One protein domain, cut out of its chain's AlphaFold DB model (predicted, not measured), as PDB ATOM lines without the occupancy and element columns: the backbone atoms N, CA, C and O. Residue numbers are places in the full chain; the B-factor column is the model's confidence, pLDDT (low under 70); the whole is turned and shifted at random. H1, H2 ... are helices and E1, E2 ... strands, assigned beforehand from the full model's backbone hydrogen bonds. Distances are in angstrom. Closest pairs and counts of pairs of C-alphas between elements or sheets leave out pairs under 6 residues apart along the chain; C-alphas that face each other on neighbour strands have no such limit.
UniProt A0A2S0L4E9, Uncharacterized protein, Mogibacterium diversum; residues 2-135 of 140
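AT A GLANCE: This is residues 2 to 135 of the 140 residues of an uncharacterized protein of Mogibacterium diversum (UniProt A0A2S0L4E9). A long straight helix, H1, sticks out with residues 2 to 36 from a small head, where the hairpin E1 E2 and three shorter helices, H2, H3 and H4, gather round its end. The 134 printed residues run H1 E1 E2 H2 H3 H4, mostly helix, with E1 and E2 antiparallel. The whole is extended, radius of gyration of the C-alphas 24.3 A, spanning 91 by 29 by 20 A.

IN THESE COORDINATES: H1, residues 2 to 49, runs 70.1 A from C-alpha 2 at (-32.184, -91.094, 52.199). E1 is residues 53 to 61, E2 64 to 71, H2 75 to 84, H3 98 to 111. H4, 119 to 133, ends at C-alpha 133 at (-52.388, -33.352, -13.104).

HOW THE PARTS SIT: H1 touches H4, closest C-alphas Met 46 and Gly 120, 4.9 A, at a shallow tilt of 7 degrees, the same way. H1 touches H3 at a steep tilt of 54 degrees, closest C-alphas Tyr 47 and Leu 101, 6.5 A. In the hairpin, N 54 and O 70 are 2.9 A apart, within hydrogen-bond range. In H1, H2, H3 and H4 every O i to N i+4 pair is within range.

THE WHOLE: The printed part has no cut. H2 to H3 is a long link; residues 2 to 3, 92 to 99 and 116 to 120 have pLDDT under 70.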
ATOM      1  N   ASP A   2     -31.542 -90.956  53.517       67.81
ATOM      2  CA  ASP A   2     -32.184 -91.094  52.199       67.81
ATOM      3  C   ASP A   2     -33.380 -90.146  51.934       67.81
ATOM      4  O   ASP A   2     -33.518 -89.560  50.862       67.81
ATOM      5  N   ARG A   3     -34.221 -89.898  52.949       66.81
ATOM      6  CA  ARG A   3     -35.374 -88.979  52.847       66.81
ATOM      7  C   ARG A   3     -34.967 -87.499  52.814       66.81
ATOM      8  O   ARG A   3     -35.661 -86.693  52.198       66.81
ATOM      9  N   LEU A   4     -33.862 -87.148  53.478       71.06
ATOM     10  CA  LEU A   4     -33.332 -85.781  53.523       71.06
ATOM     11  C   LEU A   4     -32.658 -85.430  52.188       71.06
ATOM     12  O   LEU A   4     -32.945 -84.378  51.629       71.06
ATOM     13  N   ASN A   5     -31.876 -86.363  51.632       76.69
ATOM     14  CA  ASN A   5     -31.277 -86.230  50.303       76.69
ATOM     15  C   ASN A   5     -32.347 -86.101  49.214       76.69
ATOM     16  O   ASN A   5     -32.261 -85.192  48.402       76.69
ATOM     17  N   LYS A   6     -33.419 -86.907  49.250       79.94
ATOM     18  CA  LYS A   6     -34.546 -86.776  48.303       79.94
ATOM     19  C   LYS A   6     -35.230 -85.404  48.372       79.94
ATOM     20  O   LYS A   6     -35.555 -84.835  47.333       79.94
ATOM     21  N   ARG A   7     -35.422 -84.848  49.576       82.50
ATOM     22  CA  ARG A   7     -35.974 -83.490  49.760       82.50
ATOM     23  C   ARG A   7     -35.019 -82.414  49.246       82.50
ATOM     24  O   ARG A   7     -35.467 -81.494  48.574       82.50
ATOM     25  N   PHE A   8     -33.723 -82.549  49.517       85.44
ATOM     26  CA  PHE A   8     -32.705 -81.624  49.026       85.44
ATOM     27  C   PHE A   8     -32.616 -81.641  47.494       85.44
ATOM     28  O   PHE A   8     -32.681 -80.592  46.862       85.44
ATOM     29  N   THR A   9     -32.582 -82.826  46.878       88.75
ATOM     30  CA  THR A   9     -32.604 -82.986  45.417       88.75
ATOM     31  C   THR A   9     -33.861 -82.376  44.795       88.75
ATOM     32  O   THR A   9     -33.760 -81.691  43.781       88.75
ATOM     33  N   LEU A  10     -35.036 -82.557  45.408       90.12
ATOM     34  CA  LEU A  10     -36.277 -81.931  44.943       90.12
ATOM     35  C   LEU A  10     -36.188 -80.398  44.977       90.12
ATOM     36  O   LEU A  10     -36.558 -79.748  44.004       90.12
ATOM     37  N   ILE A  11     -35.670 -79.822  46.066       90.06
ATOM     38  CA  ILE A  11     -35.488 -78.367  46.201       90.06
ATOM     39  C   ILE A  11     -34.546 -77.839  45.111       90.06
ATOM     40  O   ILE A  11     -34.852 -76.833  44.470       90.06
ATOM     41  N   VAL A  12     -33.437 -78.540  44.855       90.44
ATOM     42  CA  VAL A  12     -32.485 -78.184  43.793       90.44
ATOM     43  C   VAL A  12     -33.160 -78.234  42.419       90.44
ATOM     44  O   VAL A  12     -33.052 -77.278  41.657       90.44
ATOM     45  N   LEU A  13     -33.922 -79.290  42.118       91.38
ATOM     46  CA  LEU A  13     -34.641 -79.423  40.846       91.38
ATOM     47  C   LEU A  13     -35.697 -78.330  40.645       91.38
ATOM     48  O   LEU A  13     -35.772 -77.747  39.566       91.38
ATOM     49  N   VAL A  14     -36.478 -78.008  41.681       92.06
ATOM     50  CA  VAL A  14     -37.463 -76.915  41.632       92.06
ATOM     51  C   VAL A  14     -36.765 -75.571  41.401       92.06
ATOM     52  O   VAL A  14     -37.222 -74.777  40.582       92.06
ATOM     53  N   SER A  15     -35.624 -75.335  42.051       89.38
ATOM     54  CA  SER A  15     -34.833 -74.106  41.880       89.38
ATOM     55  C   SER A  15     -34.285 -73.966  40.456       89.38
ATOM     56  O   SER A  15     -34.372 -72.891  39.856       89.38
ATOM     57  N   ILE A  16     -33.777 -75.061  39.881       92.94
ATOM     58  CA  ILE A  16     -33.333 -75.110  38.481       92.94
ATOM     59  C   ILE A  16     -34.514 -74.830  37.547       92.94
ATOM     60  O   ILE A  16     -34.399 -74.002  36.647       92.94
ATOM     61  N   PHE A  17     -35.665 -75.461  37.785       92.06
ATOM     62  CA  PHE A  17     -36.856 -75.271  36.960       92.06
ATOM     63  C   PHE A  17     -37.348 -73.817  36.973       92.06
ATOM     64  O   PHE A  17     -37.585 -73.244  35.912       92.06
ATOM     65  N   ILE A  18     -37.429 -73.192  38.153       92.44
ATOM     66  CA  ILE A  18     -37.792 -71.773  38.292       92.44
ATOM     67  C   ILE A  18     -36.801 -70.884  37.530       92.44
ATOM     68  O   ILE A  18     -37.220 -69.950  36.849       92.44
ATOM     69  N   SER A  19     -35.504 -71.192  37.598       90.56
ATOM     70  CA  SER A  19     -34.454 -70.424  36.912       90.56
ATOM     71  C   SER A  19     -34.539 -70.547  35.386       90.56
ATOM     72  O   SER A  19     -34.376 -69.565  34.665       90.56
ATOM     73  N   ILE A  20     -34.837 -71.743  34.869       91.31
ATOM     74  CA  ILE A  20     -35.048 -71.956  33.430       91.31
ATOM     75  C   ILE A  20     -36.309 -71.219  32.970       91.31
ATOM     76  O   ILE A  20     -36.291 -70.526  31.952       91.31
ATOM     77  N   TYR A  21     -37.399 -71.328  33.735       91.69
ATOM     78  CA  TYR A  21     -38.664 -70.678  33.409       91.69
ATOM     79  C   TYR A  21     -38.560 -69.147  33.425       91.69
ATOM     80  O   TYR A  21     -39.102 -68.482  32.538       91.69
ATOM     81  N   SER A  22     -37.843 -68.573  34.396       87.75
ATOM     82  CA  SER A  22     -37.618 -67.125  34.458       87.75
ATOM     83  C   SER A  22     -36.803 -66.640  33.258       87.75
ATOM     84  O   SER A  22     -37.203 -65.676  32.604       87.75
ATOM     85  N   CYS A  23     -35.738 -67.357  32.889       88.81
ATOM     86  CA  CYS A  23     -34.914 -67.035  31.726       88.81
ATOM     87  C   CYS A  23     -35.721 -67.103  30.414       88.81
ATOM     88  O   CYS A  23     -35.695 -66.170  29.609       88.81
ATOM     89  N   TYR A  24     -36.529 -68.155  30.237       90.31
ATOM     90  CA  TYR A  24     -37.447 -68.283  29.101       90.31
ATOM     91  C   TYR A  24     -38.461 -67.130  29.034       90.31
ATOM     92  O   TYR A  24     -38.705 -66.566  27.965       90.31
ATOM     93  N   SER A  25     -39.029 -66.746  30.178       84.19
ATOM     94  CA  SER A  25     -40.009 -65.659  30.261       84.19
ATOM     95  C   SER A  25     -39.396 -64.308  29.876       84.19
ATOM     96  O   SER A  25     -40.002 -63.563  29.104       84.19
ATOM     97  N   ILE A  26     -38.173 -64.019  30.337       89.56
ATOM     98  CA  ILE A  26     -37.423 -62.806  29.973       89.56
ATOM     99  C   ILE A  26     -37.143 -62.773  28.468       89.56
ATOM    100  O   ILE A  26     -37.401 -61.758  27.822       89.56
ATOM    101  N   LEU A  27     -36.672 -63.884  27.890       87.69
ATOM    102  CA  LEU A  27     -36.422 -63.990  26.448       87.69
ATOM    103  C   LEU A  27     -37.689 -63.716  25.633       87.69
ATOM    104  O   LEU A  27     -37.672 -62.923  24.692       87.69
ATOM    105  N   ARG A  28     -38.815 -64.326  26.017       87.50
ATOM    106  CA  ARG A  28     -40.101 -64.118  25.343       87.50
ATOM    107  C   ARG A  28     -40.566 -62.665  25.432       87.50
ATOM    108  O   ARG A  28     -41.042 -62.117  24.439       87.50
ATOM    109  N   MET A  29     -40.423 -62.045  26.599       84.44
ATOM    110  CA  MET A  29     -40.807 -60.652  26.817       84.44
ATOM    111  C   MET A  29     -39.906 -59.690  26.030       84.44
ATOM    112  O   MET A  29     -40.412 -58.777  25.382       84.44
ATOM    113  N   SER A  30     -38.596 -59.950  25.988       82.81
ATOM    114  CA  SER A  30     -37.634 -59.210  25.160       82.81
ATOM    115  C   SER A  30     -37.997 -59.272  23.672       82.81
ATOM    116  O   SER A  30     -38.106 -58.235  23.014       82.81
ATOM    117  N   ASN A  31     -38.310 -60.467  23.156       86.19
ATOM    118  CA  ASN A  31     -38.761 -60.641  21.772       86.19
ATOM    119  C   ASN A  31     -40.067 -59.885  21.486       86.19
ATOM    120  O   ASN A  31     -40.209 -59.274  20.428       86.19
ATOM    121  N   ALA A  32     -41.022 -59.889  22.421       82.75
ATOM    122  CA  ALA A  32     -42.271 -59.148  22.268       82.75
ATOM    123  C   ALA A  32     -42.038 -57.627  22.205       82.75
ATOM    124  O   ALA A  32     -42.624 -56.948  21.358       82.75
ATOM    125  N   ILE A  33     -41.150 -57.098  23.053       83.88
ATOM    126  CA  ILE A  33     -40.757 -55.681  23.040       83.88
ATOM    127  C   ILE A  33     -40.075 -55.332  21.713       83.88
ATOM    128  O   ILE A  33     -40.449 -54.346  21.078       83.88
ATOM    129  N   TYR A  34     -39.127 -56.159  21.259       85.12
ATOM    130  CA  TYR A  34     -38.444 -55.968  19.978       85.12
ATOM    131  C   TYR A  34     -39.425 -55.954  18.801       85.12
ATOM    132  O   TYR A  34     -39.419 -55.017  18.004       85.12
ATOM    133  N   ASN A  35     -40.323 -56.941  18.727       83.56
ATOM    134  CA  ASN A  35     -41.327 -57.024  17.666       83.56
ATOM    135  C   ASN A  35     -42.271 -55.817  17.679       83.56
ATOM    136  O   ASN A  35     -42.597 -55.277  16.627       83.56
ATOM    137  N   THR A  36     -42.672 -55.348  18.862       84.44
ATOM    138  CA  THR A  36     -43.508 -54.146  18.998       84.44
ATOM    139  C   THR A  36     -42.765 -52.905  18.503       84.44
ATOM    140  O   THR A  36     -43.316 -52.120  17.732       84.44
ATOM    141  N   LYS A  37     -41.490 -52.754  18.885       85.62
ATOM    142  CA  LYS A  37     -40.619 -51.670  18.413       85.62
ATOM    143  C   LYS A  37     -40.495 -51.695  16.883       85.62
ATOM    144  O   LYS A  37     -40.626 -50.653  16.244       85.62
ATOM    145  N   LEU A  38     -40.296 -52.874  16.296       85.94
ATOM    146  CA  LEU A  38     -40.217 -53.061  14.848       85.94
ATOM    147  C   LEU A  38     -41.523 -52.669  14.144       85.94
ATOM    148  O   LEU A  38     -41.481 -51.921  13.171       85.94
ATOM    149  N   LEU A  39     -42.674 -53.127  14.646       83.19
ATOM    150  CA  LEU A  39     -43.984 -52.810  14.072       83.19
ATOM    151  C   LEU A  39     -44.269 -51.306  14.083       83.19
ATOM    152  O   LEU A  39     -44.685 -50.764  13.064       83.19
ATOM    153  N   ILE A  40     -43.981 -50.617  15.192       81.50
ATOM    154  CA  ILE A  40     -44.149 -49.159  15.286       81.50
ATOM    155  C   ILE A  40     -43.253 -48.443  14.267       81.50
ATOM    156  O   ILE A  40     -43.709 -47.521  13.591       81.50
ATOM    157  N   ASN A  41     -41.992 -48.864  14.134       83.75
ATOM    158  CA  ASN A  41     -41.067 -48.270  13.169       83.75
ATOM    159  C   ASN A  41     -41.529 -48.485  11.718       83.75
ATOM    160  O   ASN A  41     -41.479 -47.565  10.903       83.75
ATOM    161  N   LEU A  42     -42.003 -49.692  11.391       82.44
ATOM    162  CA  LEU A  42     -42.555 -50.006  10.072       82.44
ATOM    163  C   LEU A  42     -43.793 -49.159   9.771       82.44
ATOM    164  O   LEU A  42     -43.868 -48.560   8.701       82.44
ATOM    165  N   ASP A  43     -44.719 -49.054  10.722       78.50
ATOM    166  CA  ASP A  43     -45.910 -48.223  10.577       78.50
ATOM    167  C   ASP A  43     -45.531 -46.754  10.344       78.50
ATOM    168  O   ASP A  43     -45.980 -46.155   9.368       78.50
ATOM    169  N   MET A  44     -44.650 -46.173  11.167       79.25
ATOM    170  CA  MET A  44     -44.192 -44.788  10.980       79.25
ATOM    171  C   MET A  44     -43.496 -44.563   9.639       79.25
ATOM    172  O   MET A  44     -43.773 -43.561   8.977       79.25
ATOM    173  N   ASN A  45     -42.643 -45.493   9.206       82.50
ATOM    174  CA  ASN A  45     -42.015 -45.424   7.889       82.50
ATOM    175  C   ASN A  45     -43.048 -45.442   6.764       82.50
ATOM    176  O   ASN A  45     -42.956 -44.638   5.843       82.50
ATOM    177  N   MET A  46     -44.071 -46.295   6.854       78.12
ATOM    178  CA  MET A  46     -45.164 -46.313   5.880       78.12
ATOM    179  C   MET A  46     -45.931 -44.985   5.852       78.12
ATOM    180  O   MET A  46     -46.359 -44.548   4.780       78.12
ATOM    181  N   TYR A  47     -46.093 -44.322   7.002       79.44
ATOM    182  CA  TYR A  47     -46.717 -43.002   7.061       79.44
ATOM    183  C   TYR A  47     -45.856 -41.933   6.379       79.44
ATOM    184  O   TYR A  47     -46.338 -41.200   5.514       79.44
ATOM    185  N   LEU A  48     -44.571 -41.874   6.716       85.25
ATOM    186  CA  LEU A  48     -43.636 -40.890   6.172       85.25
ATOM    187  C   LEU A  48     -43.365 -41.089   4.679       85.25
ATOM    188  O   LEU A  48     -43.248 -40.104   3.954       85.25
ATOM    189  N   LEU A  49     -43.389 -42.332   4.192       86.31
ATOM    190  CA  LEU A  49     -43.203 -42.645   2.775       86.31
ATOM    191  C   LEU A  49     -44.227 -41.936   1.876       86.31
ATOM    192  O   LEU A  49     -43.911 -41.574   0.747       86.31
ATOM    193  N   SER A  50     -45.448 -41.699   2.375       85.31
ATOM    194  CA  SER A  50     -46.476 -40.957   1.630       85.31
ATOM    195  C   SER A  50     -46.101 -39.508   1.319       85.31
ATOM    196  O   SER A  50     -46.639 -38.931   0.380       85.31
ATOM    197  N   LEU A  51     -45.167 -38.948   2.087       88.00
ATOM    198  CA  LEU A  51     -44.660 -37.586   1.962       88.00
ATOM    199  C   LEU A  51     -43.227 -37.558   1.414       88.00
ATOM    200  O   LEU A  51     -42.532 -36.567   1.603       88.00
ATOM    201  N   ASP A  52     -42.775 -38.649   0.787       88.81
ATOM    202  CA  ASP A  52     -41.390 -38.827   0.339       88.81
ATOM    203  C   ASP A  52     -40.363 -38.703   1.481       88.81
ATOM    204  O   ASP A  52     -39.266 -38.191   1.312       88.81
ATOM    205  N   CYS A  53     -40.726 -39.160   2.681       87.50
ATOM    206  CA  CYS A  53     -39.872 -39.135   3.866       87.50
ATOM    207  C   CYS A  53     -39.559 -40.544   4.378       87.50
ATOM    208  O   CYS A  53     -40.304 -41.496   4.140       87.50
ATOM    209  N   GLN A  54     -38.480 -40.668   5.148       86.88
ATOM    210  CA  GLN A  54     -38.081 -41.914   5.810       86.88
ATOM    211  C   GLN A  54     -37.657 -41.654   7.253       86.88
ATOM    212  O   GLN A  54     -37.124 -40.592   7.571       86.88
ATOM    213  N   VAL A  55     -37.867 -42.629   8.135       86.44
ATOM    214  CA  VAL A  55     -37.305 -42.600   9.488       86.44
ATOM    215  C   VAL A  55     -35.802 -42.854   9.387       86.44
ATOM    216  O   VAL A  55     -35.387 -43.898   8.885       86.44
ATOM    217  N   SER A  56     -34.984 -41.914   9.860       85.94
ATOM    218  CA  SER A  56     -33.525 -42.085   9.929       85.94
ATOM    219  C   SER A  56     -33.076 -42.668  11.264       85.94
ATOM    220  O   SER A  56     -32.211 -43.537  11.302       85.94
ATOM    221  N   GLU A  57     -33.697 -42.234  12.359       85.62
ATOM    222  CA  GLU A  57     -33.408 -42.708  13.711       85.62
ATOM    223  C   GLU A  57     -34.715 -42.990  14.442       85.62
ATOM    224  O   GLU A  57     -35.703 -42.283  14.244       85.62
ATOM    225  N   PHE A  58     -34.722 -44.023  15.286       85.19
ATOM    226  CA  PHE A  58     -35.913 -44.430  16.022       85.19
ATOM    227  C   PHE A  58     -35.574 -45.039  17.380       85.19
ATOM    228  O   PHE A  58     -34.898 -46.069  17.495       85.19
ATOM    229  N   GLU A  59     -36.139 -44.447  18.420       84.75
ATOM    230  CA  GLU A  59     -36.003 -44.907  19.786       84.75
ATOM    231  C   GLU A  59     -37.328 -44.805  20.541       84.75
ATOM    232  O   GLU A  59     -38.168 -43.950  20.270       84.75
ATOM    233  N   ILE A  60     -37.510 -45.702  21.508       82.62
ATOM    234  CA  ILE A  60     -38.605 -45.629  22.469       82.62
ATOM    235  C   ILE A  60     -37.956 -45.466  23.842       82.62
ATOM    236  O   ILE A  60     -37.278 -46.385  24.300       82.62
ATOM    237  N   ARG A  61     -38.150 -44.311  24.488       80.56
ATOM    238  CA  ARG A  61     -37.661 -44.024  25.849       80.56
ATOM    239  C   ARG A  61     -38.841 -43.688  26.743       80.56
ATOM    240  O   ARG A  61     -39.619 -42.806  26.412       80.56
ATOM    241  N   ASN A  62     -38.990 -44.385  27.870       81.12
ATOM    242  CA  ASN A  62     -40.078 -44.156  28.837       81.12
ATOM    243  C   ASN A  62     -41.493 -44.140  28.215       81.12
ATOM    244  O   ASN A  62     -42.368 -43.411  28.668       81.12
ATOM    245  N   GLY A  63     -41.722 -44.938  27.165       73.50
ATOM    246  CA  GLY A  63     -42.997 -44.971  26.436       73.50
ATOM    247  C   GLY A  63     -43.186 -43.843  25.415       73.50
ATOM    248  O   GLY A  63     -44.164 -43.864  24.672       73.50
ATOM    249  N   GLU A  64     -42.249 -42.899  25.318       76.38
ATOM    250  CA  GLU A  64     -42.233 -41.874  24.279       76.38
ATOM    251  C   GLU A  64     -41.483 -42.364  23.042       76.38
ATOM    252  O   GLU A  64     -40.399 -42.944  23.132       76.38
ATOM    253  N   ILE A  65     -42.071 -42.106  21.875       78.31
ATOM    254  CA  ILE A  65     -41.448 -42.372  20.582       78.31
ATOM    255  C   ILE A  65     -40.617 -41.150  20.187       78.31
ATOM    256  O   ILE A  65     -41.154 -40.053  20.016       78.31
ATOM    257  N   ILE A  66     -39.318 -41.360  20.004       79.50
ATOM    258  CA  ILE A  66     -38.354 -40.367  19.535       79.50
ATOM    259  C   ILE A  66     -37.873 -40.827  18.164       79.50
ATOM    260  O   ILE A  66     -37.442 -41.971  18.009       79.50
ATOM    261  N   TYR A  67     -37.972 -39.964  17.156       80.62
ATOM    262  CA  TYR A  67     -37.563 -40.317  15.806       80.62
ATOM    263  C   TYR A  67     -37.063 -39.110  15.023       80.62
ATOM    264  O   TYR A  67     -37.582 -38.007  15.165       80.62
ATOM    265  N   SER A  68     -36.098 -39.361  14.149       81.94
ATOM    266  CA  SER A  68     -35.577 -38.382  13.197       81.94
ATOM    267  C   SER A  68     -36.128 -38.707  11.807       81.94
ATOM    268  O   SER A  68     -36.375 -39.874  11.481       81.94
ATOM    269  N   VAL A  69     -36.359 -37.680  10.984       84.31
ATOM    270  CA  VAL A  69     -36.912 -37.841   9.632       84.31
ATOM    271  C   VAL A  69     -35.894 -37.378   8.604       84.31
ATOM    272  O   VAL A  69     -35.399 -36.258   8.665       84.31
ATOM    273  N   LYS A  70     -35.627 -38.225   7.614       88.12
ATOM    274  CA  LYS A  70     -34.910 -37.854   6.399       88.12
ATOM    275  C   LYS A  70     -35.924 -37.466   5.328       88.12
ATOM    276  O   LYS A  70     -36.748 -38.292   4.935       88.12
ATOM    277  N   MET A  71     -35.851 -36.220   4.869       89.06
ATOM    278  CA  MET A  71     -36.653 -35.728   3.748       89.06
ATOM    279  C   MET A  71     -36.073 -36.231   2.425       89.06
ATOM    280  O   MET A  71     -34.856 -36.203   2.225       89.06
ATOM    281  N   GLY A  72     -36.942 -36.703   1.541       89.69
ATOM    282  CA  GLY A  72     -36.636 -36.986   0.146       89.69
ATOM    283  C   GLY A  72     -36.771 -35.739  -0.736       89.69
ATOM    284  O   GLY A  72     -37.257 -34.699  -0.272       89.69
ATOM    285  N   PRO A  73     -36.344 -35.828  -2.004       90.62
ATOM    286  CA  PRO A  73     -36.290 -34.693  -2.927       90.62
ATOM    287  C   PRO A  73     -37.654 -34.020  -3.142       90.62
ATOM    288  O   PRO A  73     -37.743 -32.796  -3.204       90.62
ATOM    289  N   ASN A  74     -38.743 -34.793  -3.150       91.56
ATOM    290  CA  ASN A  74     -40.085 -34.284  -3.433       91.56
ATOM    291  C   ASN A  74     -40.837 -33.826  -2.175       91.56
ATOM    292  O   ASN A  74     -41.934 -33.276  -2.288       91.56
ATOM    293  N   THR A  75     -40.275 -34.024  -0.974       89.69
ATOM    294  CA  THR A  75     -40.978 -33.771   0.300       89.69
ATOM    295  C   THR A  75     -41.551 -32.357   0.361       89.69
ATOM    296  O   THR A  75     -42.715 -32.163   0.705       89.69
ATOM    297  N   ASN A  76     -40.749 -31.349   0.009       89.56
ATOM    298  CA  ASN A  76     -41.159 -29.950   0.121       89.56
ATOM    299  C   ASN A  76     -42.314 -29.600  -0.825       89.56
ATOM    300  O   ASN A  76     -43.242 -28.900  -0.421       89.56
ATOM    301  N   GLU A  77     -42.284 -30.104  -2.057       91.44
ATOM    302  CA  GLU A  77     -43.343 -29.857  -3.039       91.44
ATOM    303  C   GLU A  77     -44.631 -30.599  -2.675       91.44
ATOM    304  O   GLU A  77     -45.711 -30.008  -2.726       91.44
ATOM    305  N   ILE A  78     -44.527 -31.841  -2.189       91.12
ATOM    306  CA  ILE A  78     -45.673 -32.593  -1.659       91.12
ATOM    307  C   ILE A  78     -46.334 -31.821  -0.514       91.12
ATOM    308  O   ILE A  78     -47.553 -31.660  -0.479       91.12
ATOM    309  N   MET A  79     -45.534 -31.301   0.417       89.19
ATOM    310  CA  MET A  79     -46.033 -30.544   1.563       89.19
ATOM    311  C   MET A  79     -46.705 -29.234   1.144       89.19
ATOM    312  O   MET A  79     -47.768 -28.902   1.672       89.19
ATOM    313  N   LYS A  80     -46.130 -28.497   0.185       90.44
ATOM    314  CA  LYS A  80     -46.749 -27.286  -0.381       90.44
ATOM    315  C   LYS A  80     -48.101 -27.601  -1.016       90.44
ATOM    316  O   LYS A  80     -49.083 -26.947  -0.670       90.44
ATOM    317  N   TYR A  81     -48.156 -28.623  -1.869       91.62
ATOM    318  CA  TYR A  81     -49.379 -29.059  -2.540       91.62
ATOM    319  C   TYR A  81     -50.473 -29.467  -1.539       91.62
ATOM    320  O   TYR A  81     -51.596 -28.968  -1.575       91.62
ATOM    321  N   LEU A  82     -50.148 -30.325  -0.571       90.44
ATOM    322  CA  LEU A  82     -51.129 -30.779   0.417       90.44
ATOM    323  C   LEU A  82     -51.621 -29.635   1.316       90.44
ATOM    324  O   LEU A  82     -52.783 -29.625   1.726       90.44
ATOM    325  N   ASN A  83     -50.771 -28.647   1.597       89.94
ATOM    326  CA  ASN A  83     -51.177 -27.448   2.322       89.94
ATOM    327  C   ASN A  83     -52.100 -26.548   1.490       89.94
ATOM    328  O   ASN A  83     -53.073 -26.044   2.050       89.94
ATOM    329  N   SER A  84     -51.865 -26.386   0.180       90.19
ATOM    330  CA  SER A  84     -52.798 -25.656  -0.697       90.19
ATOM    331  C   SER A  84     -54.151 -26.355  -0.838       90.19
ATOM    332  O   SER A  84     -55.171 -25.689  -0.974       90.19
ATOM    333  N   GLU A  85     -54.181 -27.683  -0.709       89.31
ATOM    334  CA  GLU A  85     -55.407 -28.494  -0.681       89.31
ATOM    335  C   GLU A  85     -56.115 -28.504   0.694       89.31
ATOM    336  O   GLU A  85     -57.148 -29.161   0.871       89.31
ATOM    337  N   GLY A  86     -55.569 -27.795   1.691       87.06
ATOM    338  CA  GLY A  86     -56.169 -27.628   3.019       87.06
ATOM    339  C   GLY A  86     -55.896 -28.759   4.020       87.06
ATOM    340  O   GLY A  86     -56.580 -28.836   5.039       87.06
ATOM    341  N   TYR A  87     -54.916 -29.639   3.775       83.69
ATOM    342  CA  TYR A  87     -54.565 -30.724   4.710       83.69
ATOM    343  C   TYR A  87     -53.643 -30.292   5.867       83.69
ATOM    344  O   TYR A  87     -53.491 -31.058   6.817       83.69
ATOM    345  N   TYR A  88     -53.045 -29.094   5.811       81.00
ATOM    346  CA  TYR A  88     -52.202 -28.483   6.858       81.00
ATOM    347  C   TYR A  88     -51.235 -29.457   7.558       81.00
ATOM    348  O   TYR A  88     -51.316 -29.714   8.762       81.00
ATOM    349  N   ILE A  89     -50.292 -30.002   6.794       78.50
ATOM    350  CA  ILE A  89     -49.342 -31.015   7.253       78.50
ATOM    351  C   ILE A  89     -48.076 -30.339   7.785       78.50
ATOM    352  O   ILE A  89     -47.585 -29.348   7.245       78.50
ATOM    353  N   SER A  90     -47.500 -30.910   8.846       75.94
ATOM    354  CA  SER A  90     -46.162 -30.553   9.326       75.94
ATOM    355  C   SER A  90     -45.395 -31.809   9.729       75.94
ATOM    356  O   SER A  90     -45.919 -32.612  10.505       75.94
ATOM    357  N   ILE A  91     -44.150 -31.935   9.277       72.62
ATOM    358  CA  ILE A  91     -43.210 -32.963   9.728       72.62
ATOM    359  C   ILE A  91     -42.356 -32.309  10.820       72.62
ATOM    360  O   ILE A  91     -41.594 -31.392  10.533       72.62
ATOM    361  N   LYS A  92     -42.536 -32.697  12.087       65.62
ATOM    362  CA  LYS A  92     -41.639 -32.278  13.179       65.62
ATOM    363  C   LYS A  92     -41.013 -33.516  13.811       65.62
ATOM    364  O   LYS A  92     -41.699 -34.514  13.993       65.62
ATOM    365  N   GLU A  93     -39.744 -33.403  14.180       57.06
ATOM    366  CA  GLU A  93     -38.865 -34.485  14.660       57.06
ATOM    367  C   GLU A  93     -39.092 -34.876  16.136       57.06
ATOM    368  O   GLU A  93     -38.364 -35.684  16.700       57.06
ATOM    369  N   LYS A  94     -40.084 -34.288  16.820       56.44
ATOM    370  CA  LYS A  94     -40.366 -34.583  18.235       56.44
ATOM    371  C   LYS A  94     -41.861 -34.742  18.504       56.44
ATOM    372  O   LYS A  94     -42.680 -33.980  17.980       56.44
ATOM    373  N   ASN A  95     -42.171 -35.662  19.421       54.88
ATOM    374  CA  ASN A  95     -43.485 -35.985  19.992       54.88
ATOM    375  C   ASN A  95     -44.439 -36.803  19.101       54.88
ATOM    376  O   ASN A  95     -44.171 -37.127  17.948       54.88
ATOM    377  N   ASN A  96     -45.602 -37.109  19.689       52.06
ATOM    378  CA  ASN A  96     -46.738 -37.894  19.191       52.06
ATOM    379  C   ASN A  96     -47.470 -37.276  17.968       52.06
ATOM    380  O   ASN A  96     -48.699 -37.298  17.872       52.06
ATOM    381  N   LYS A  97     -46.731 -36.699  17.012       59.75
ATOM    382  CA  LYS A  97     -47.247 -36.237  15.713       59.75
ATOM    383  C   LYS A  97     -47.376 -37.351  14.679       59.75
ATOM    384  O   LYS A  97     -48.023 -37.134  13.658       59.75
ATOM    385  N   ALA A  98     -46.900 -38.557  14.991       61.00
ATOM    386  CA  ALA A  98     -47.333 -39.769  14.302       61.00
ATOM    387  C   ALA A  98     -48.868 -39.818  14.213       61.00
ATOM    388  O   ALA A  98     -49.405 -40.087  13.147       61.00
ATOM    389  N   LYS A  99     -49.584 -39.418  15.278       65.62
ATOM    390  CA  LYS A  99     -51.047 -39.295  15.257       65.62
ATOM    391  C   LYS A  99     -51.560 -38.311  14.195       65.62
ATOM    392  O   LYS A  99     -52.511 -38.638  13.500       65.62
ATOM    393  N   GLN A 100     -50.912 -37.156  14.011       71.81
ATOM    394  CA  GLN A 100     -51.303 -36.179  12.980       71.81
ATOM    395  C   GLN A 100     -51.128 -36.747  11.566       71.81
ATOM    396  O   GLN A 100     -52.023 -36.607  10.739       71.81
ATOM    397  N   LEU A 101     -50.012 -37.433  11.306       75.06
ATOM    398  CA  LEU A 101     -49.766 -38.102  10.022       75.06
ATOM    399  C   LEU A 101     -50.747 -39.259   9.782       75.06
ATOM    400  O   LEU A 101     -51.271 -39.412   8.679       75.06
ATOM    401  N   ILE A 102     -51.046 -40.040  10.824       74.25
ATOM    402  CA  ILE A 102     -52.038 -41.122  10.791       74.25
ATOM    403  C   ILE A 102     -53.430 -40.569  10.466       74.25
ATOM    404  O   ILE A 102     -54.130 -41.118   9.613       74.25
ATOM    405  N   ASP A 103     -53.841 -39.498  11.142       79.00
ATOM    406  CA  ASP A 103     -55.158 -38.892  10.966       79.00
ATOM    407  C   ASP A 103     -55.283 -38.241   9.580       79.00
ATOM    408  O   ASP A 103     -56.289 -38.463   8.901       79.00
ATOM    409  N   PHE A 104     -54.230 -37.564   9.100       83.00
ATOM    410  CA  PHE A 104     -54.129 -37.102   7.712       83.00
ATOM    411  C   PHE A 104     -54.363 -38.252   6.729       83.00
ATOM    412  O   PHE A 104     -55.236 -38.151   5.870       83.00
ATOM    413  N   GLN A 105     -53.640 -39.366   6.861       80.19
ATOM    414  CA  GLN A 105     -53.777 -40.478   5.923       80.19
ATOM    415  C   GLN A 105     -55.163 -41.120   5.966       80.19
ATOM    416  O   GLN A 105     -55.709 -41.476   4.922       80.19
ATOM    417  N   LYS A 106     -55.760 -41.274   7.154       81.56
ATOM    418  CA  LYS A 106     -57.141 -41.768   7.278       81.56
ATOM    419  C   LYS A 106     -58.113 -40.853   6.538       81.56
ATOM    420  O   LYS A 106     -58.930 -41.344   5.759       81.56
ATOM    421  N   TYR A 107     -57.990 -39.547   6.750       85.56
ATOM    422  CA  TYR A 107     -58.838 -38.548   6.115       85.56
ATOM    423  C   TYR A 107     -58.636 -38.500   4.593       85.56
ATOM    424  O   TYR A 107     -59.601 -38.648   3.843       85.56
ATOM    425  N   TYR A 108     -57.387 -38.403   4.125       86.94
ATOM    426  CA  TYR A 108     -57.037 -38.379   2.703       86.94
ATOM    427  C   TYR A 108     -57.560 -39.623   1.978       86.94
ATOM    428  O   TYR A 108     -58.138 -39.520   0.898       86.94
ATOM    429  N   ARG A 109     -57.436 -40.807   2.587       84.19
ATOM    430  CA  ARG A 109     -57.976 -42.050   2.016       84.19
ATOM    431  C   ARG A 109     -59.490 -42.045   1.915       84.19
ATOM    432  O   ARG A 109     -60.012 -42.483   0.894       84.19
ATOM    433  N   SER A 110     -60.173 -41.592   2.964       84.88
ATOM    434  CA  SER A 110     -61.632 -41.495   2.967       84.88
ATOM    435  C   SER A 110     -62.112 -40.556   1.866       84.88
ATOM    436  O   SER A 110     -63.044 -40.889   1.146       84.88
ATOM    437  N   LYS A 111     -61.450 -39.406   1.705       87.00
ATOM    438  CA  LYS A 111     -61.796 -38.405   0.691       87.00
ATOM    439  C   LYS A 111     -61.520 -38.895  -0.738       87.00
ATOM    440  O   LYS A 111     -62.297 -38.598  -1.635       87.00
ATOM    441  N   ASN A 112     -60.461 -39.683  -0.936       84.56
ATOM    442  CA  ASN A 112     -60.027 -40.168  -2.254       84.56
ATOM    443  C   ASN A 112     -60.438 -41.620  -2.572       84.56
ATOM    444  O   ASN A 112     -59.969 -42.185  -3.558       84.56
ATOM    445  N   ASN A 113     -61.288 -42.251  -1.754       83.56
ATOM    446  CA  ASN A 113     -61.766 -43.632  -1.937       83.56
ATOM    447  C   ASN A 113     -60.654 -44.696  -2.116       83.56
ATOM    448  O   ASN A 113     -60.831 -45.690  -2.824       83.56
ATOM    449  N   ILE A 114     -59.509 -44.529  -1.442       81.81
ATOM    450  CA  ILE A 114     -58.341 -45.421  -1.584       81.81
ATOM    451  C   ILE A 114     -58.540 -46.726  -0.783       81.81
ATOM    452  O   ILE A 114     -58.450 -46.750   0.456       81.81
ATOM    453  N   LYS A 115     -58.752 -47.841  -1.497       73.62
ATOM    454  CA  LYS A 115     -58.917 -49.204  -0.947       73.62
ATOM    455  C   LYS A 115     -57.603 -50.002  -1.030       73.62
ATOM    456  O   LYS A 115     -56.876 -49.871  -2.005       73.62
ATOM    457  N   GLY A 116     -57.300 -50.835  -0.026       63.34
ATOM    458  CA  GLY A 116     -56.116 -51.718  -0.027       63.34
ATOM    459  C   GLY A 116     -55.332 -51.778   1.294       63.34
ATOM    460  O   GLY A 116     -55.538 -50.960   2.197       63.34
ATOM    461  N   MET A 117     -54.447 -52.779   1.407       53.44
ATOM    462  CA  MET A 117     -53.684 -53.124   2.623       53.44
ATOM    463  C   MET A 117     -52.374 -52.311   2.770       53.44
ATOM    464  O   MET A 117     -52.015 -51.944   3.888       53.44
ATOM    465  N   TYR A 118     -51.718 -51.930   1.661       61.28
ATOM    466  CA  TYR A 118     -50.455 -51.159   1.629       61.28
ATOM    467  C   TYR A 118     -50.676 -49.638   1.609       61.28
ATOM    468  O   TYR A 118     -50.423 -48.939   0.631       61.28
ATOM    469  N   LYS A 119     -51.188 -49.123   2.725       66.94
ATOM    470  CA  LYS A 119     -51.811 -47.790   2.827       66.94
ATOM    471  C   LYS A 119     -50.898 -46.618   2.438       66.94
ATOM    472  O   LYS A 119     -51.367 -45.723   1.750       66.94
ATOM    473  N   GLY A 120     -49.624 -46.629   2.835       68.25
ATOM    474  CA  GLY A 120     -48.699 -45.514   2.579       68.25
ATOM    475  C   GLY A 120     -48.305 -45.345   1.108       68.25
ATOM    476  O   GLY A 120     -48.288 -44.226   0.602       68.25
ATOM    477  N   VAL A 121     -48.058 -46.456   0.407       75.75
ATOM    478  CA  VAL A 121     -47.629 -46.458  -1.005       75.75
ATOM    479  C   VAL A 121     -48.753 -45.968  -1.916       75.75
ATOM    480  O   VAL A 121     -48.534 -45.065  -2.713       75.75
ATOM    481  N   TYR A 122     -49.981 -46.465  -1.736       82.19
ATOM    482  CA  TYR A 122     -51.116 -46.017  -2.552       82.19
ATOM    483  C   TYR A 122     -51.466 -44.543  -2.339       82.19
ATOM    484  O   TYR A 122     -51.887 -43.873  -3.276       82.19
ATOM    485  N   ILE A 123     -51.294 -44.025  -1.118       86.31
ATOM    486  CA  ILE A 123     -51.466 -42.591  -0.858       86.31
ATOM    487  C   ILE A 123     -50.391 -41.798  -1.597       86.31
ATOM    488  O   ILE A 123     -50.734 -40.833  -2.268       86.31
ATOM    489  N   ARG A 124     -49.118 -42.213  -1.516       87.31
ATOM    490  CA  ARG A 124     -48.017 -41.555  -2.233       87.31
ATOM    491  C   ARG A 124     -48.288 -41.489  -3.733       87.31
ATOM    492  O   ARG A 124     -48.181 -40.426  -4.330       87.31
ATOM    493  N   ASP A 125     -48.650 -42.620  -4.327       87.62
ATOM    494  CA  ASP A 125     -48.871 -42.723  -5.767       87.62
ATOM    495  C   ASP A 125     -50.097 -41.899  -6.195       87.62
ATOM    496  O   ASP A 125     -50.103 -41.306  -7.272       87.62
ATOM    497  N   LYS A 126     -51.107 -41.784  -5.322       89.69
ATOM    498  CA  LYS A 126     -52.260 -40.914  -5.560       89.69
ATOM    499  C   LYS A 126     -51.906 -39.427  -5.466       89.69
ATOM    500  O   LYS A 126     -52.245 -38.671  -6.369       89.69
ATOM    501  N   ILE A 127     -51.174 -39.024  -4.426       90.06
ATOM    502  CA  ILE A 127     -50.645 -37.657  -4.288       90.06
ATOM    503  C   ILE A 127     -49.830 -37.299  -5.525       90.06
ATOM    504  O   ILE A 127     -50.008 -36.230  -6.097       90.06
ATOM    505  N   ARG A 128     -48.975 -38.221  -5.972       90.06
ATOM    506  CA  ARG A 128     -48.194 -38.073  -7.192       90.06
ATOM    507  C   ARG A 128     -49.067 -37.806  -8.410       90.06
ATOM    508  O   ARG A 128     -48.817 -36.847  -9.128       90.06
ATOM    509  N   GLU A 129     -50.069 -38.650  -8.635       91.19
ATOM    510  CA  GLU A 129     -50.999 -38.508  -9.755       91.19
ATOM    511  C   GLU A 129     -51.688 -37.134  -9.739       91.19
ATOM    512  O   GLU A 129     -51.748 -36.457 -10.766       91.19
ATOM    513  N   ASP A 130     -52.177 -36.706  -8.574       90.81
ATOM    514  CA  ASP A 130     -52.900 -35.442  -8.426       90.81
ATOM    515  C   ASP A 130     -51.973 -34.229  -8.610       90.81
ATOM    516  O   ASP A 130     -52.322 -33.284  -9.317       90.81
ATOM    517  N   MET A 131     -50.750 -34.296  -8.077       92.31
ATOM    518  CA  MET A 131     -49.701 -33.299  -8.303       92.31
ATOM    519  C   MET A 131     -49.330 -33.183  -9.789       92.31
ATOM    520  O   MET A 131     -49.240 -32.078 -10.323       92.31
ATOM    521  N   THR A 132     -49.152 -34.307 -10.488       91.75
ATOM    522  CA  THR A 132     -48.831 -34.302 -11.923       91.75
ATOM    523  C   THR A 132     -49.960 -33.703 -12.760       91.75
ATOM    524  O   THR A 132     -49.685 -32.951 -13.694       91.75
ATOM    525  N   LYS A 133     -51.230 -33.951 -12.410       92.31
ATOM    526  CA  LYS A 133     -52.388 -33.352 -13.104       92.31
ATOM    527  C   LYS A 133     -52.416 -31.829 -13.036       92.31
ATOM    528  O   LYS A 133     -52.909 -31.201 -13.969       92.31
ATOM    529  N   VAL A 134     -51.895 -31.245 -11.960       91.19
ATOM    530  CA  VAL A 134     -51.837 -29.787 -11.777       91.19
ATOM    531  C   VAL A 134     -50.470 -29.192 -12.150       91.19
ATOM    532  O   VAL A 134     -50.226 -28.016 -11.902       91.19
ATOM    533  N   GLY A 135     -49.598 -29.979 -12.795       89.38
ATOM    534  CA  GLY A 135     -48.368 -29.499 -13.433       89.38
ATOM    535  C   GLY A 135     -47.075 -29.672 -12.632       89.38
ATOM    536  O   GLY A 135     -46.028 -29.228 -13.097       89.38
TER     537      GLY A 135